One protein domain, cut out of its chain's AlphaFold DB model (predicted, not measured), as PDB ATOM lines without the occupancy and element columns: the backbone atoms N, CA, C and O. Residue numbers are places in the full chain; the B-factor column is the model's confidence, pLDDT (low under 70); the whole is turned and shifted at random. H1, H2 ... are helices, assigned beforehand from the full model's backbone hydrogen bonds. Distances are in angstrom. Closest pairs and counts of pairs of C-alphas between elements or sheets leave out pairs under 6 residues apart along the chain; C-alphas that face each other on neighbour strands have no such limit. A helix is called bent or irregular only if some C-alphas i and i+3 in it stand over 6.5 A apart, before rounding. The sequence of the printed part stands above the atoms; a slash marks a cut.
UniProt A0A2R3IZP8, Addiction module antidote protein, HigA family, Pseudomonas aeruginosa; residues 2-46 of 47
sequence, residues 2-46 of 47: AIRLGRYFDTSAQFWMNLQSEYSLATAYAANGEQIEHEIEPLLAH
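AT A GLANCE: This is residues 2 to 46 of the 47 residues of the protein "Addiction module antidote protein, HigA family" of Pseudomonas aeruginosa (UniProt A0A2R3IZP8). One long helix, H2, kinked sharply near residue 32, makes most of the length; short H1 lies mostly beyond its first end and touches its residues 13 to 17 alone, and residues 38 to 46 stick out at the far end. The printed part has 45 residues with two named helices, H1 then H2, and no named strand: all helix. It is extended, with a radius of gyration of the C-alphas of 16.1 A and spans of 46 by 23 by 9 A.

HOW THE PARTS SIT: Start with H2, residues 13 to 39, which has a kink of 73 degrees near residue 32 and is irregular: C-alphas 31 and 34 are 8.4 A apart. Its residues 13 to 17 alone touch H1, residues 2 to 9; the closest C-alphas are those of Ala 2 and Ala 13, 4.6 A apart. The two form a helical hairpin, running opposite ways at a steep tilt of 44 degrees, joined by a tight link. Every O i to N i+4 pair is within hydrogen-bond range in H1, and 21 of 23 in H2.

IN THESE COORDINATES: Find C-alpha 13 at (-10.234, -1.571, -12.007); from there H2 runs 34.8 A to C-alpha 39 at (-5.984, 16.699, -41.297). H1 begins at C-alpha 2, (-5.800, -2.267, -13.184), and measures 10.4 A.

THE WHOLE: The farthest C-alphas, Tyr 8 and His 46, are 48.2 A apart. The printed part has no cut, and residue 46 is under pLDDT 70.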
ATOM      1  N   ALA A   2      -4.592  -2.775 -13.847       95.75
ATOM      2  CA  ALA A   2      -5.800  -2.267 -13.184       95.75
ATOM      3  C   ALA A   2      -6.531  -3.254 -12.245       95.75
ATOM      4  O   ALA A   2      -6.853  -2.890 -11.122       95.75
ATOM      5  N   ILE A   3      -6.727  -4.515 -12.653       97.62
ATOM      6  CA  ILE A   3      -7.378  -5.541 -11.807       97.62
ATOM      7  C   ILE A   3      -6.592  -5.801 -10.511       97.62
ATOM      8  O   ILE A   3      -7.178  -5.925  -9.438       97.62
ATOM      9  N   ARG A   4      -5.256  -5.865 -10.596       98.31
ATOM     10  CA  ARG A   4      -4.390  -6.130  -9.437       98.31
ATOM     11  C   ARG A   4      -4.370  -4.938  -8.483       98.31
ATOM     12  O   ARG A   4      -4.521  -5.137  -7.286       98.31
ATOM     13  N   LEU A   5      -4.230  -3.724  -9.020       98.25
ATOM     14  CA  LEU A   5      -4.267  -2.496  -8.220       98.25
ATOM     15  C   LEU A   5      -5.630  -2.300  -7.554       98.25
ATOM     16  O   LEU A   5      -5.677  -1.991  -6.372       98.25
ATOM     17  N   GLY A   6      -6.723  -2.566  -8.275       98.25
ATOM     18  CA  GLY A   6      -8.069  -2.494  -7.714       98.25
ATOM     19  C   GLY A   6      -8.267  -3.450  -6.540       98.25
ATOM     20  O   GLY A   6      -8.720  -3.044  -5.478       98.25
ATOM     21  N   ARG A   7      -7.827  -4.708  -6.679       97.81
ATOM     22  CA  ARG A   7      -7.888  -5.671  -5.570       97.81
ATOM     23  C   ARG A   7      -7.000  -5.276  -4.388       97.81
ATOM     24  O   ARG A   7      -7.377  -5.543  -3.253       97.81
ATOM     25  N   TYR A   8      -5.823  -4.715  -4.648       98.31
ATOM     26  CA  TYR A   8      -4.856  -4.379  -3.603       98.31
ATOM     27  C   TYR A   8      -5.247  -3.125  -2.808       98.31
ATOM     28  O   TYR A   8      -5.067  -3.099  -1.597       98.31
ATOM     29  N   PHE A   9      -5.803  -2.112  -3.474       98.19
ATOM     30  CA  PHE A   9      -6.152  -0.821  -2.871       98.19
ATOM     31  C   PHE A   9      -7.648  -0.649  -2.571       98.19
ATOM     32  O   PHE A   9      -8.065   0.449  -2.221       98.19
ATOM     33  N   ASP A  10      -8.447  -1.709  -2.720       98.00
ATOM     34  CA  ASP A  10      -9.912  -1.679  -2.582       98.00
ATOM     35  C   ASP A  10     -10.582  -0.606  -3.464       98.00
ATOM     36  O   ASP A  10     -11.494   0.116  -3.066       98.00
ATOM     37  N   THR A  11     -10.105  -0.488  -4.706       98.25
ATOM     38  CA  THR A  11     -10.677   0.401  -5.727       98.25
ATOM     39  C   THR A  11     -11.197  -0.406  -6.914       98.25
ATOM     40  O   THR A  11     -10.859  -1.575  -7.113       98.25
ATOM     41  N   SER A  12     -11.982   0.220  -7.792       98.31
ATOM     42  CA  SER A  12     -12.372  -0.436  -9.043       98.31
ATOM     43  C   SER A  12     -11.188  -0.522 -10.018       98.31
ATOM     44  O   SER A  12     -10.290   0.321 -10.022       98.31
ATOM     45  N   ALA A  13     -11.183  -1.531 -10.892       98.12
ATOM     46  CA  ALA A  13     -10.234  -1.571 -12.007       98.12
ATOM     47  C   ALA A  13     -10.476  -0.409 -12.990       98.12
ATOM     48  O   ALA A  13      -9.526   0.130 -13.556       98.12
ATOM     49  N   GLN A  14     -11.738   0.008 -13.154       98.25
ATOM     50  CA  GLN A  14     -12.111   1.115 -14.035       98.25
ATOM     51  C   GLN A  14     -11.482   2.440 -13.593       98.25
ATOM     52  O   GLN A  14     -11.039   3.199 -14.444       98.25
ATOM     53  N   PHE A  15     -11.366   2.685 -12.284       98.00
ATOM     54  CA  PHE A  15     -10.665   3.851 -11.747       98.00
ATOM     55  C   PHE A  15      -9.246   3.974 -12.323       98.00
ATOM     56  O   PHE A  15      -8.880   5.007 -12.875       98.00
ATOM     57  N   TRP A  16      -8.473   2.885 -12.290       98.12
ATOM     58  CA  TRP A  16      -7.109   2.869 -12.825       98.12
ATOM     59  C   TRP A  16      -7.059   2.983 -14.350       98.12
ATOM     60  O   TRP A  16      -6.147   3.606 -14.889       98.12
ATOM     61  N   MET A  17      -8.025   2.390 -15.054       98.38
ATOM     62  CA  MET A  17      -8.110   2.518 -16.511       98.38
ATOM     63  C   MET A  17      -8.450   3.944 -16.942       98.38
ATOM     64  O   MET A  17      -7.902   4.401 -17.937       98.38
ATOM     65  N   ASN A  18      -9.293   4.659 -16.194       98.25
ATOM     66  CA  ASN A  18      -9.619   6.053 -16.490       98.25
ATOM     67  C   ASN A  18      -8.370   6.936 -16.406       98.25
ATOM     68  O   ASN A  18      -8.068   7.628 -17.371       98.25
ATOM     69  N   LEU A  19      -7.590   6.820 -15.325       97.94
ATOM     70  CA  LEU A  19      -6.331   7.563 -15.170       97.94
ATOM     71  C   LEU A  19      -5.345   7.274 -16.309       97.94
ATOM     72  O   LEU A  19      -4.713   8.183 -16.846       97.94
ATOM     73  N   GLN A  20      -5.221   6.001 -16.697       97.69
ATOM     74  CA  GLN A  20      -4.359   5.615 -17.809       97.69
ATOM     75  C   GLN A  20      -4.841   6.216 -19.133       97.69
ATOM     76  O   GLN A  20      -4.024   6.718 -19.901       97.69
ATOM     77  N   SER A  21      -6.145   6.155 -19.412       98.06
ATOM     78  CA  SER A  21      -6.732   6.701 -20.637       98.06
ATOM     79  C   SER A  21      -6.582   8.217 -20.708       98.06
ATOM     80  O   SER A  21      -6.188   8.726 -21.750       98.06
ATOM     81  N   GLU A  22      -6.829   8.933 -19.608       98.44
ATOM     82  CA  GLU A  22      -6.650  10.387 -19.528       98.44
ATOM     83  C   GLU A  22      -5.204  10.789 -19.820       98.44
ATOM     84  O   GLU A  22      -4.963  11.653 -20.660       98.44
ATOM     85  N   TYR A  23      -4.232  10.116 -19.200       98.25
ATOM     86  CA  TYR A  23      -2.818  10.367 -19.470       98.25
ATOM     87  C   TYR A  23      -2.445  10.075 -20.931       98.25
ATOM     88  O   TYR A  23      -1.771  10.878 -21.582       98.25
ATOM     89  N   SER A  24      -2.888   8.937 -21.470       98.31
ATOM     90  CA  SER A  24      -2.625   8.567 -22.863       98.31
ATOM     91  C   SER A  24      -3.229   9.577 -23.843       98.31
ATOM     92  O   SER A  24      -2.568   9.955 -24.806       98.31
ATOM     93  N   LEU A  25      -4.453  10.053 -23.592       98.38
ATOM     94  CA  LEU A  25      -5.096  11.078 -24.416       98.38
ATOM     95  C   LEU A  25      -4.360  12.415 -24.314       98.38
ATOM     96  O   LEU A  25      -4.038  13.000 -25.342       98.38
ATOM     97  N   ALA A  26      -4.036  12.868 -23.101       98.31
ATOM     98  CA  ALA A  26      -3.336  14.131 -22.887       98.31
ATOM     99  C   ALA A  26      -1.971  14.155 -23.590       98.31
ATOM    100  O   ALA A  26      -1.625  15.129 -24.252       98.31
ATOM    101  N   THR A  27      -1.208  13.066 -23.488       98.50
ATOM    102  CA  THR A  27       0.105  12.955 -24.141       98.50
ATOM    103  C   THR A  27      -0.002  12.851 -25.660       98.50
ATOM    104  O   THR A  27       0.742  13.531 -26.364       98.50
ATOM    105  N   ALA A  28      -0.939  12.055 -26.183       98.31
ATOM    106  CA  ALA A  28      -1.156  11.935 -27.623       98.31
ATOM    107  C   ALA A  28      -1.609  13.262 -28.247       98.31
ATOM    108  O   ALA A  28      -1.128  13.635 -29.316       98.31
ATOM    109  N   TYR A  29      -2.494  13.987 -27.563       98.00
ATOM    110  CA  TYR A  29      -3.008  15.270 -28.023       98.00
ATOM    111  C   TYR A  29      -1.950  16.377 -27.922       98.00
ATOM    112  O   TYR A  29      -1.804  17.166 -28.846       98.00
ATOM    113  N   ALA A  30      -1.130  16.390 -26.867       97.88
ATOM    114  CA  ALA A  30       0.006  17.309 -26.783       97.88
ATOM    115  C   ALA A  30       1.053  17.070 -27.888       97.88
ATOM    116  O   ALA A  30       1.703  18.014 -28.324       97.88
ATOM    117  N   ALA A  31       1.229  15.821 -28.328       98.31
ATOM    118  CA  ALA A  31       2.192  15.479 -29.371       98.31
ATOM    119  C   ALA A  31       1.665  15.744 -30.790       98.31
ATOM    120  O   ALA A  31       2.415  16.230 -31.629       98.31
ATOM    121  N   ASN A  32       0.401  15.399 -31.064       98.06
ATOM    122  CA  ASN A  32      -0.126  15.321 -32.432       98.06
ATOM    123  C   ASN A  32      -1.509  15.975 -32.608       98.06
ATOM    124  O   ASN A  32      -2.097  15.855 -33.679       98.06
ATOM    125  N   GLY A  33      -2.063  16.622 -31.578       97.06
ATOM    126  CA  GLY A  33      -3.444  17.119 -31.573       97.06
ATOM    127  C   GLY A  33      -3.726  18.117 -32.692       97.06
ATOM    128  O   GLY A  33      -4.639  17.891 -33.479       97.06
ATOM    129  N   GLU A  34      -2.892  19.152 -32.829       97.06
ATOM    130  CA  GLU A  34      -3.055  20.170 -33.882       97.06
ATOM    131  C   GLU A  34      -2.994  19.565 -35.292       97.06
ATOM    132  O   GLU A  34      -3.782  19.927 -36.164       97.06
ATOM    133  N   GLN A  35      -2.085  18.609 -35.515       98.00
ATOM    134  CA  GLN A  35      -1.971  17.926 -36.803       98.00
ATOM    135  C   GLN A  35      -3.235  17.110 -37.108       98.00
ATOM    136  O   GLN A  35      -3.769  17.197 -38.211       98.00
ATOM    137  N   ILE A  36      -3.733  16.348 -36.129       97.44
ATOM    138  CA  ILE A  36      -4.947  15.535 -36.277       97.44
ATOM    139  C   ILE A  36      -6.157  16.418 -36.604       97.44
ATOM    140  O   ILE A  36      -6.931  16.076 -37.494       97.44
ATOM    141  N   GLU A  37      -6.314  17.552 -35.922       97.00
ATOM    142  CA  GLU A  37      -7.430  18.480 -36.159       97.00
ATOM    143  C   GLU A  37      -7.362  19.165 -37.522       97.00
ATOM    144  O   GLU A  37      -8.394  19.424 -38.134       97.00
ATOM    145  N   HIS A  38      -6.155  19.446 -38.011       96.81
ATOM    146  CA  HIS A  38      -5.968  20.024 -39.335       96.81
ATOM    147  C   HIS A  38      -6.237  19.010 -40.461       96.81
ATOM    148  O   HIS A  38      -6.749  19.378 -41.517       96.81
ATOM    149  N   GLU A  39      -5.870  17.742 -40.268       97.62
ATOM    150  CA  GLU A  39      -5.984  16.699 -41.297       97.62
ATOM    151  C   GLU A  39      -7.367  16.032 -41.357       97.62
ATOM    152  O   GLU A  39      -7.730  15.485 -42.401       97.62
ATOM    153  N   ILE A  40      -8.139  16.052 -40.264       96.62
ATOM    154  CA  ILE A  40      -9.416  15.337 -40.154       96.62
ATOM    155  C   ILE A  40     -10.585  16.314 -40.019       96.62
ATOM    156  O   ILE A  40     -10.774  16.951 -38.984       96.62
ATOM    157  N   GLU A  41     -11.451  16.345 -41.031       95.12
ATOM    158  CA  GLU A  41     -12.732  17.049 -40.964       95.12
ATOM    159  C   GLU A  41     -13.799  16.179 -40.258       95.12
ATOM    160  O   GLU A  41     -13.943  14.992 -40.573       95.12
ATOM    161  N   PRO A  42     -14.567  16.717 -39.289       96.06
ATOM    162  CA  PRO A  42     -15.625  15.960 -38.626       96.06
ATOM    163  C   PRO A  42     -16.726  15.516 -39.597       96.06
ATOM    164  O   PRO A  42     -17.253  16.320 -40.358       96.06
ATOM    165  N   LEU A  43     -17.185  14.265 -39.487       94.12
ATOM    166  CA  LEU A  43     -18.237  13.716 -40.357       94.12
ATOM    167  C   LEU A  43     -19.533  14.547 -40.366       94.12
ATOM    168  O   LEU A  43     -20.190  14.637 -41.391       94.12
ATOM    169  N   LEU A  44     -19.907  15.160 -39.237       92.38
ATOM    170  CA  LEU A  44     -21.101  16.014 -39.157       92.38
ATOM    171  C   LEU A  44     -20.924  17.383 -39.840       92.38
ATOM    172  O   LEU A  44     -21.909  18.092 -40.017       92.38
ATOM    173  N   ALA A  45     -19.689  17.766 -40.179       82.12
ATOM    174  CA  ALA A  45     -19.389  18.951 -40.978       82.12
ATOM    175  C   ALA A  45     -19.421  18.653 -42.488       82.12
ATOM    176  O   ALA A  45     -19.633  19.569 -43.281       82.12
ATOM    177  N   HIS A  46     -19.299  17.379 -42.882       69.62
ATOM    178  CA  HIS A  46     -19.562  16.943 -44.248       69.62
ATOM    179  C   HIS A  46     -21.075  16.978 -44.512       69.62
ATOM    180  O   HIS A  46     -21.821  16.126 -44.028       69.62
TER     181      HIS A  46